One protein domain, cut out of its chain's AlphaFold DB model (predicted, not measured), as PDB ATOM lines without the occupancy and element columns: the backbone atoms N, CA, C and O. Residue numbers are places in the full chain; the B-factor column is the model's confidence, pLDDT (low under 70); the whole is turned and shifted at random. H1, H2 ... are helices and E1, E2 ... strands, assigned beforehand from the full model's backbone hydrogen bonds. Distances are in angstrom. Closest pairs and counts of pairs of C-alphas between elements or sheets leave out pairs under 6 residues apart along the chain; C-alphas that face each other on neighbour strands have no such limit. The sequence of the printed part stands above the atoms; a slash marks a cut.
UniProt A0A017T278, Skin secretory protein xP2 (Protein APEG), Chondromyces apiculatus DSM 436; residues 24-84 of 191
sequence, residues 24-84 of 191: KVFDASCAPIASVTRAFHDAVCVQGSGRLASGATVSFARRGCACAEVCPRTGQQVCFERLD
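AT A GLANCE: This is residues 24 to 84 of the 191 residues of the protein "Skin secretory protein xP2 (Protein APEG)" of Chondromyces apiculatus DSM 436 (UniProt A0A017T278). The domain is a small rounded body in which helix H1 runs across a three-stranded antiparallel sheet, E3 E4 E5, while a small two-stranded hairpin, E1 and E2, packs on E5 through E1. A long loop, residues 64 to 77, joins E4 to E5. The printed part has 61 residues, in the order E1 E2 H1 E3 E4 E5, class mixed, helices and strands. It is compact, with a radius of gyration of the C-alphas of 10.0 A and spans of 27 by 23 by 16 A.

IN THESE COORDINATES: E1, residues 24 to 26, begins at C-alpha 24 (43.770, -21.045, -33.018) and is 6.4 A long. E2, residues 32 to 36, measures 10.7 A. H1, residues 38 to 47, measures 14.3 A. E3, residues 49 to 51, measures 7.4 A. E4, residues 57 to 63, measures 18.2 A. E5, residues 78 to 83, measures 15.7 A and ends at C-alpha 83 (30.691, -23.697, -42.885).

HOW THE PARTS SIT: E1 and E2 form an antiparallel hairpin, with N 25 and O 34 3.0 A apart. The closest C-alphas of E1 and E5, Phe 26 and Cys 79, are 5.2 A apart. H1 is on the sheet at a height of 8.6 A, two layers, a helix on one face of a sheet; it lies only just over E4, with 3 C-alphas falling on it, and runs across the strands at 66 degrees to E4 on the local plane. In H1, 5 of 6 O i to N i+4 pairs are within hydrogen-bond range. E3, E4 and E5 form a meander, each strand the antiparallel neighbour of the one before; N 50 and O 58 are 2.9 A apart, N 81 and O 59 2.8 A. E2 is apart from E3 and E4.

THE WHOLE: The two C-alphas farthest apart, Gly 75 and Asp 84, are 28.0 A apart. The printed part has no cut. The link from E4 to E5 is long; the others are tight. No printed residue has pLDDT under 70.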
ATOM      1  N   LYS A  24      45.202 -21.320 -32.855       97.12
ATOM      2  CA  LYS A  24      43.770 -21.045 -33.018       97.12
ATOM      3  C   LYS A  24      43.483 -20.443 -34.385       97.12
ATOM      4  O   LYS A  24      44.175 -19.533 -34.827       97.12
ATOM      5  N   VAL A  25      42.408 -20.910 -35.012       97.44
ATOM      6  CA  VAL A  25      41.758 -20.211 -36.126       97.44
ATOM      7  C   VAL A  25      40.544 -19.454 -35.598       97.44
ATOM      8  O   VAL A  25      39.835 -19.940 -34.713       97.44
ATOM      9  N   PHE A  26      40.312 -18.259 -36.131       98.19
ATOM     10  CA  PHE A  26      39.299 -17.327 -35.636       98.19
ATOM     11  C   PHE A  26      38.291 -16.978 -36.715       98.19
ATOM     12  O   PHE A  26      38.602 -17.039 -37.908       98.19
ATOM     13  N   ASP A  27      37.101 -16.579 -36.280       97.56
ATOM     14  CA  ASP A  27      36.108 -15.984 -37.153       97.56
ATOM     15  C   ASP A  27      36.308 -14.479 -37.351       97.56
ATOM     16  O   ASP A  27      37.161 -13.852 -36.724       97.56
ATOM     17  N   ALA A  28      35.517 -13.877 -38.243       96.06
ATOM     18  CA  ALA A  28      35.618 -12.455 -38.574       96.06
ATOM     19  C   ALA A  28      35.364 -11.499 -37.389       96.06
ATOM     20  O   ALA A  28      35.716 -10.319 -37.492       96.06
ATOM     21  N   SER A  29      34.766 -11.993 -36.297       96.31
ATOM     22  CA  SER A  29      34.537 -11.274 -35.037       96.31
ATOM     23  C   SER A  29      35.639 -11.513 -33.996       96.31
ATOM     24  O   SER A  29      35.544 -11.019 -32.875       96.31
ATOM     25  N   CYS A  30      36.701 -12.235 -34.370       97.12
ATOM     26  CA  CYS A  30      37.765 -12.691 -33.484       97.12
ATOM     27  C   CYS A  30      37.324 -13.693 -32.406       97.12
ATOM     28  O   CYS A  30      38.038 -13.885 -31.419       97.12
ATOM     29  N   ALA A  31      36.207 -14.400 -32.607       97.25
ATOM     30  CA  ALA A  31      35.873 -15.550 -31.777       97.25
ATOM     31  C   ALA A  31      36.635 -16.800 -32.267       97.25
ATOM     32  O   ALA A  31      36.780 -17.010 -33.476       97.25
ATOM     33  N   PRO A  32      37.173 -17.639 -31.361       97.25
ATOM     34  CA  PRO A  32      37.902 -18.840 -31.753       97.25
ATOM     35  C   PRO A  32      36.956 -19.886 -32.361       97.25
ATOM     36  O   PRO A  32      35.956 -20.260 -31.752       97.25
ATOM     37  N   ILE A  33      37.307 -20.408 -33.537       97.44
ATOM     38  CA  ILE A  33      36.565 -21.479 -34.223       97.44
ATOM     39  C   ILE A  33      37.039 -22.859 -33.753       97.44
ATOM     40  O   ILE A  33      36.221 -23.766 -33.568       97.44
ATOM     41  N   ALA A  34      38.356 -23.042 -33.648       97.31
ATOM     42  CA  ALA A  34      39.011 -24.277 -33.224       97.31
ATOM     43  C   ALA A  34      40.490 -24.019 -32.905       97.31
ATOM     44  O   ALA A  34      41.106 -23.125 -33.490       97.31
ATOM     45  N   SER A  35      41.061 -24.845 -32.027       97.81
ATOM     46  CA  SER A  35      42.508 -25.071 -32.007       97.81
ATOM     47  C   SER A  35      42.846 -26.139 -33.045       97.81
ATOM     48  O   SER A  35      42.160 -27.158 -33.098       97.81
ATOM     49  N   VAL A  36      43.882 -25.914 -33.843       98.00
ATOM     50  CA  VAL A  36      44.308 -26.743 -34.972       98.00
ATOM     51  C   VAL A  36      45.815 -26.973 -34.948       98.00
ATOM     52  O   VAL A  36      46.557 -26.277 -34.245       98.00
ATOM     53  N   THR A  37      46.289 -27.944 -35.725       97.94
ATOM     54  CA  THR A  37      47.731 -28.153 -35.914       97.94
ATOM     55  C   THR A  37      48.379 -26.976 -36.652       97.94
ATOM     56  O   THR A  37      47.768 -26.350 -37.524       97.94
ATOM     57  N   ARG A  38      49.653 -26.687 -36.346       96.88
ATOM     58  CA  ARG A  38      50.452 -25.664 -37.053       96.88
ATOM     59  C   ARG A  38      50.487 -25.919 -38.563       96.88
ATOM     60  O   ARG A  38      50.268 -25.004 -39.351       96.88
ATOM     61  N   ALA A  39      50.693 -27.175 -38.958       96.12
ATOM     62  CA  ALA A  39      50.718 -27.576 -40.360       96.12
ATOM     63  C   ALA A  39      49.391 -27.268 -41.073       96.12
ATOM     64  O   ALA A  39      49.401 -26.719 -42.175       96.12
ATOM     65  N   PHE A  40      48.251 -27.561 -40.434       97.44
ATOM     66  CA  PHE A  40      46.947 -27.215 -40.990       97.44
ATOM     67  C   PHE A  40      46.756 -25.700 -41.089       97.44
ATOM     68  O   PHE A  40      46.353 -25.227 -42.147       97.44
ATOM     69  N   HIS A  41      47.093 -24.937 -40.040       97.25
ATOM     70  CA  HIS A  41      47.033 -23.472 -40.069       97.25
ATOM     71  C   HIS A  41      47.805 -22.897 -41.271       97.25
ATOM     72  O   HIS A  41      47.271 -22.103 -42.044       97.25
ATOM     73  N   ASP A  42      49.046 -23.335 -41.479       95.88
ATOM     74  CA  ASP A  42      49.911 -22.805 -42.541       95.88
ATOM     75  C   ASP A  42      49.488 -23.233 -43.947       95.88
ATOM     76  O   ASP A  42      49.766 -22.537 -44.936       95.88
ATOM     77  N   ALA A  43      48.805 -24.372 -44.053       96.06
ATOM     78  CA  ALA A  43      48.167 -24.812 -45.281       96.06
ATOM     79  C   ALA A  43      46.906 -23.983 -45.565       96.06
ATOM     80  O   ALA A  43      46.855 -23.293 -46.583       96.06
ATOM     81  N   VAL A  44      45.934 -23.973 -44.649       96.31
ATOM     82  CA  VAL A  44      44.631 -23.310 -44.836       96.31
ATOM     83  C   VAL A  44      44.772 -21.799 -45.053       96.31
ATOM     84  O   VAL A  44      44.022 -21.207 -45.823       96.31
ATOM     85  N   CYS A  45      45.800 -21.179 -44.472       93.62
ATOM     86  CA  CYS A  45      46.200 -19.793 -44.726       93.62
ATOM     87  C   CYS A  45      46.487 -19.470 -46.201       93.62
ATOM     88  O   CYS A  45      46.253 -18.349 -46.652       93.62
ATOM     89  N   VAL A  46      47.077 -20.417 -46.932       93.00
ATOM     90  CA  VAL A  46      47.432 -20.242 -48.347       93.00
ATOM     91  C   VAL A  46      46.283 -20.657 -49.244       93.00
ATOM     92  O   VAL A  46      45.987 -19.957 -50.205       93.00
ATOM     93  N   GLN A  47      45.647 -21.771 -48.896       95.12
ATOM     94  CA  GLN A  47      44.618 -22.405 -49.711       95.12
ATOM     95  C   GLN A  47      43.255 -21.711 -49.592       95.12
ATOM     96  O   GLN A  47      42.440 -21.773 -50.501       95.12
ATOM     97  N   GLY A  48      43.007 -21.012 -48.482       94.94
ATOM     98  CA  GLY A  48      41.789 -20.239 -48.246       94.94
ATOM     99  C   GLY A  48      40.647 -21.047 -47.633       94.94
ATOM    100  O   GLY A  48      39.858 -20.477 -46.887       94.94
ATOM    101  N   SER A  49      40.569 -22.356 -47.851       97.50
ATOM    102  CA  SER A  49      39.580 -23.240 -47.222       97.50
ATOM    103  C   SER A  49      40.205 -24.564 -46.785       97.50
ATOM    104  O   SER A  49      41.302 -24.908 -47.213       97.50
ATOM    105  N   GLY A  50      39.554 -25.286 -45.871       98.00
ATOM    106  CA  GLY A  50      40.052 -26.572 -45.373       98.00
ATOM    107  C   GLY A  50      39.050 -27.335 -44.506       98.00
ATOM    108  O   GLY A  50      38.020 -26.799 -44.086       98.00
ATOM    109  N   ARG A  51      39.360 -28.604 -44.227       98.38
ATOM    110  CA  ARG A  51      38.585 -29.494 -43.350       98.38
ATOM    111  C   ARG A  51      39.224 -29.558 -41.970       98.38
ATOM    112  O   ARG A  51      40.355 -30.011 -41.837       98.38
ATOM    113  N   LEU A  52      38.477 -29.167 -40.942       97.81
ATOM    114  CA  LEU A  52      38.878 -29.377 -39.548       97.81
ATOM    115  C   LEU A  52      38.759 -30.858 -39.169       97.81
ATOM    116  O   LEU A  52      37.888 -31.557 -39.689       97.81
ATOM    117  N   ALA A  53      39.511 -31.300 -38.160       96.31
ATOM    118  CA  ALA A  53      39.426 -32.659 -37.615       96.31
ATOM    119  C   ALA A  53      38.022 -32.991 -37.072       96.31
ATOM    120  O   ALA A  53      37.604 -34.143 -37.061       96.31
ATOM    121  N   SER A  54      37.258 -31.967 -36.669       94.62
ATOM    122  CA  SER A  54      35.841 -32.101 -36.283       94.62
ATOM    123  C   SER A  54      34.894 -32.457 -37.438       94.62
ATOM    124  O   SER A  54      33.704 -32.652 -37.212       94.62
ATOM    125  N   GLY A  55      35.379 -32.463 -38.681       96.19
ATOM    126  CA  GLY A  55      34.560 -32.655 -39.871       96.19
ATOM    127  C   GLY A  55      33.946 -31.364 -40.420       96.19
ATOM    128  O   GLY A  55      33.405 -31.383 -41.518       96.19
ATOM    129  N   ALA A  56      34.048 -30.225 -39.729       96.81
ATOM    130  CA  ALA A  56      33.541 -28.943 -40.231       96.81
ATOM    131  C   ALA A  56      34.420 -28.358 -41.354       96.81
ATOM    132  O   ALA A  56      35.639 -28.541 -41.357       96.81
ATOM    133  N   THR A  57      33.800 -27.644 -42.299       98.31
ATOM    134  CA  THR A  57      34.532 -26.880 -43.323       98.31
ATOM    135  C   THR A  57      34.869 -25.510 -42.747       98.31
ATOM    136  O   THR A  57      34.028 -24.894 -42.095       98.31
ATOM    137  N   VAL A  58      36.063 -24.997 -43.022       98.19
ATOM    138  CA  VAL A  58      36.388 -23.577 -42.857       98.19
ATOM    139  C   VAL A  58      36.707 -22.953 -44.208       98.19
ATOM    140  O   VAL A  58      37.260 -23.617 -45.083       98.19
ATOM    141  N   SER A  59      36.335 -21.689 -44.389       97.88
ATOM    142  CA  SER A  59      36.603 -20.926 -45.613       97.88
ATOM    143  C   SER A  59      37.035 -19.511 -45.275       97.88
ATOM    144  O   SER A  59      36.699 -18.998 -44.212       97.88
ATOM    145  N   PHE A  60      37.794 -18.878 -46.159       97.12
ATOM    146  CA  PHE A  60      38.279 -17.517 -46.002       97.12
ATOM    147  C   PHE A  60      37.107 -16.556 -45.766       97.12
ATOM    148  O   PHE A  60      36.179 -16.507 -46.569       97.12
ATOM    149  N   ALA A  61      37.176 -15.759 -44.697       95.81
ATOM    150  CA  ALA A  61      36.193 -14.714 -44.417       95.81
ATOM    151  C   ALA A  61      36.768 -13.316 -44.669       95.81
ATOM    152  O   ALA A  61      36.192 -12.521 -45.410       95.81
ATOM    153  N   ARG A  62      37.914 -12.992 -44.053       94.62
ATOM    154  CA  ARG A  62      38.565 -11.679 -44.211       94.62
ATOM    155  C   ARG A  62      40.050 -11.710 -43.868       94.62
ATOM    156  O   ARG A  62      40.535 -12.603 -43.177       94.62
ATOM    157  N   ARG A  63      40.752 -10.665 -44.312       93.69
ATOM    158  CA  ARG A  63      42.142 -10.357 -43.938       93.69
ATOM    159  C   ARG A  63      42.195  -9.280 -42.855       93.69
ATOM    160  O   ARG A  63      41.181  -8.653 -42.538       93.69
ATOM    161  N   GLY A  64      43.397  -9.047 -42.331       93.81
ATOM    162  CA  GLY A  64      43.669  -7.985 -41.361       93.81
ATOM    163  C   GLY A  64      42.981  -8.248 -40.027       93.81
ATOM    164  O   GLY A  64      42.410  -7.340 -39.425       93.81
ATOM    165  N   CYS A  65      42.943  -9.513 -39.614       93.81
ATOM    166  CA  CYS A  65      42.398  -9.908 -38.327       93.81
ATOM    167  C   CYS A  65      43.457  -9.809 -37.237       93.81
ATOM    168  O   CYS A  65      44.347 -10.648 -37.185       93.81
ATOM    169  N   ALA A  66      43.327  -8.842 -36.328       94.50
ATOM    170  CA  ALA A  66      44.293  -8.635 -35.246       94.50
ATOM    171  C   ALA A  66      44.488  -9.871 -34.342       94.50
ATOM    172  O   ALA A  66      45.567 -10.064 -33.794       94.50
ATOM    173  N   CYS A  67      43.458 -10.711 -34.205       95.88
ATOM    174  CA  CYS A  67      43.492 -11.949 -33.426       95.88
ATOM    175  C   CYS A  67      44.156 -13.134 -34.138       95.88
ATOM    176  O   CYS A  67      44.531 -14.098 -33.474       95.88
ATOM    177  N   ALA A  68      44.256 -13.106 -35.469       96.12
ATOM    178  CA  ALA A  68      44.791 -14.225 -36.229       96.12
ATOM    179  C   ALA A  68      46.321 -14.172 -36.257       96.12
ATOM    180  O   ALA A  68      46.923 -13.100 -36.363       96.12
ATOM    181  N   GLU A  69      46.950 -15.342 -36.198       96.12
ATOM    182  CA  GLU A  69      48.390 -15.453 -36.396       96.12
ATOM    183  C   GLU A  69      48.758 -15.078 -37.842       96.12
ATOM    184  O   GLU A  69      47.950 -15.186 -38.771       96.12
ATOM    185  N   VAL A  70      49.985 -14.598 -38.043       95.50
ATOM    186  CA  VAL A  70      50.481 -14.254 -39.375       95.50
ATOM    187  C   VAL A  70      50.749 -15.537 -40.157       95.50
ATOM    188  O   VAL A  70      51.569 -16.365 -39.773       95.50
ATOM    189  N   CYS A  71      50.091 -15.681 -41.302       92.44
ATOM    190  CA  CYS A  71      50.326 -16.753 -42.252       92.44
ATOM    191  C   CYS A  71      51.759 -16.651 -42.819       92.44
ATOM    192  O   CYS A  71      52.052 -15.702 -43.558       92.44
ATOM    193  N   PRO A  72      52.653 -17.627 -42.575       91.75
ATOM    194  CA  PRO A  72      54.086 -17.475 -42.850       91.75
ATOM    195  C   PRO A  72      54.420 -17.305 -44.340       91.75
ATOM    196  O   PRO A  72      55.382 -16.630 -44.693       91.75
ATOM    197  N   ARG A  73      53.606 -17.875 -45.240       89.38
ATOM    198  CA  ARG A  73      53.836 -17.830 -46.700       89.38
ATOM    199  C   ARG A  73      53.238 -16.605 -47.402       89.38
ATOM    200  O   ARG A  73      53.542 -16.348 -48.570       89.38
ATOM    201  N   THR A  74      52.335 -15.886 -46.741       88.00
ATOM    202  CA  THR A  74      51.612 -14.750 -47.342       88.00
ATOM    203  C   THR A  74      51.797 -13.450 -46.574       88.00
ATOM    204  O   THR A  74      51.510 -12.398 -47.136       88.00
ATOM    205  N   GLY A  75      52.255 -13.501 -45.319       92.44
ATOM    206  CA  GLY A  75      52.333 -12.342 -44.428       92.44
ATOM    207  C   GLY A  75      50.961 -11.802 -44.008       92.44
ATOM    208  O   GLY A  75      50.872 -10.696 -43.489       92.44
ATOM    209  N   GLN A  76      49.879 -12.543 -44.266       92.19
ATOM    210  CA  GLN A  76      48.512 -12.100 -43.984       92.19
ATOM    211  C   GLN A  76      48.023 -12.632 -42.643       92.19
ATOM    212  O   GLN A  76      48.352 -13.745 -42.265       92.19
ATOM    213  N   GLN A  77      47.166 -11.874 -41.968       95.50
ATOM    214  CA  GLN A  77      46.357 -12.381 -40.860       95.50
ATOM    215  C   GLN A  77      44.956 -12.686 -41.385       95.50
ATOM    216  O   GLN A  77      44.260 -11.769 -41.838       95.50
ATOM    217  N   VAL A  78      44.558 -13.957 -41.368       96.31
ATOM    218  CA  VAL A  78      43.323 -14.445 -42.000       96.31
ATOM    219  C   VAL A  78      42.343 -14.947 -40.943       96.31
ATOM    220  O   VAL A  78      42.695 -15.782 -40.115       96.31
ATOM    221  N   CYS A  79      41.103 -14.460 -41.000       97.44
ATOM    222  CA  CYS A  79      39.973 -15.092 -40.326       97.44
ATOM    223  C   CYS A  79      39.169 -15.940 -41.303       97.44
ATOM    224  O   CYS A  79      39.090 -15.643 -42.501       97.44
ATOM    225  N   PHE A  80      38.489 -16.931 -40.748       97.94
ATOM    226  CA  PHE A  80      37.683 -17.889 -41.479       97.94
ATOM    227  C   PHE A  80      36.204 -17.764 -41.111       97.94
ATOM    228  O   PHE A  80      35.824 -17.112 -40.149       97.94
ATOM    229  N   GLU A  81      35.338 -18.391 -41.881       97.44
ATOM    230  CA  GLU A  81      33.984 -18.732 -41.473       97.44
ATOM    231  C   GLU A  81      33.913 -20.247 -41.298       97.44
ATOM    232  O   GLU A  81      34.507 -21.001 -42.073       97.44
ATOM    233  N   ARG A  82      33.189 -20.703 -40.273       97.62
ATOM    234  CA  ARG A  82      32.828 -22.115 -40.146       97.62
ATOM    235  C   ARG A  82      31.606 -22.369 -41.022       97.62
ATOM    236  O   ARG A  82      30.578 -21.719 -40.859       97.62
ATOM    237  N   LEU A  83      31.721 -23.329 -41.927       96.94
ATOM    238  CA  LEU A  83      30.691 -23.697 -42.885       96.94
ATOM    239  C   LEU A  83      30.166 -25.107 -42.624       96.94
ATOM    240  O   LEU A  83      30.889 -25.996 -42.167       96.94
ATOM    241  N   ASP A  84      28.899 -25.303 -42.979       95.44
ATOM    242  CA  ASP A  84      28.272 -26.617 -43.022       95.44
ATOM    243  C   ASP A  84      28.889 -27.464 -44.159       95.44
ATOM    244  O   ASP A  84      28.765 -27.072 -45.327       95.44
TER     245      ASP A  84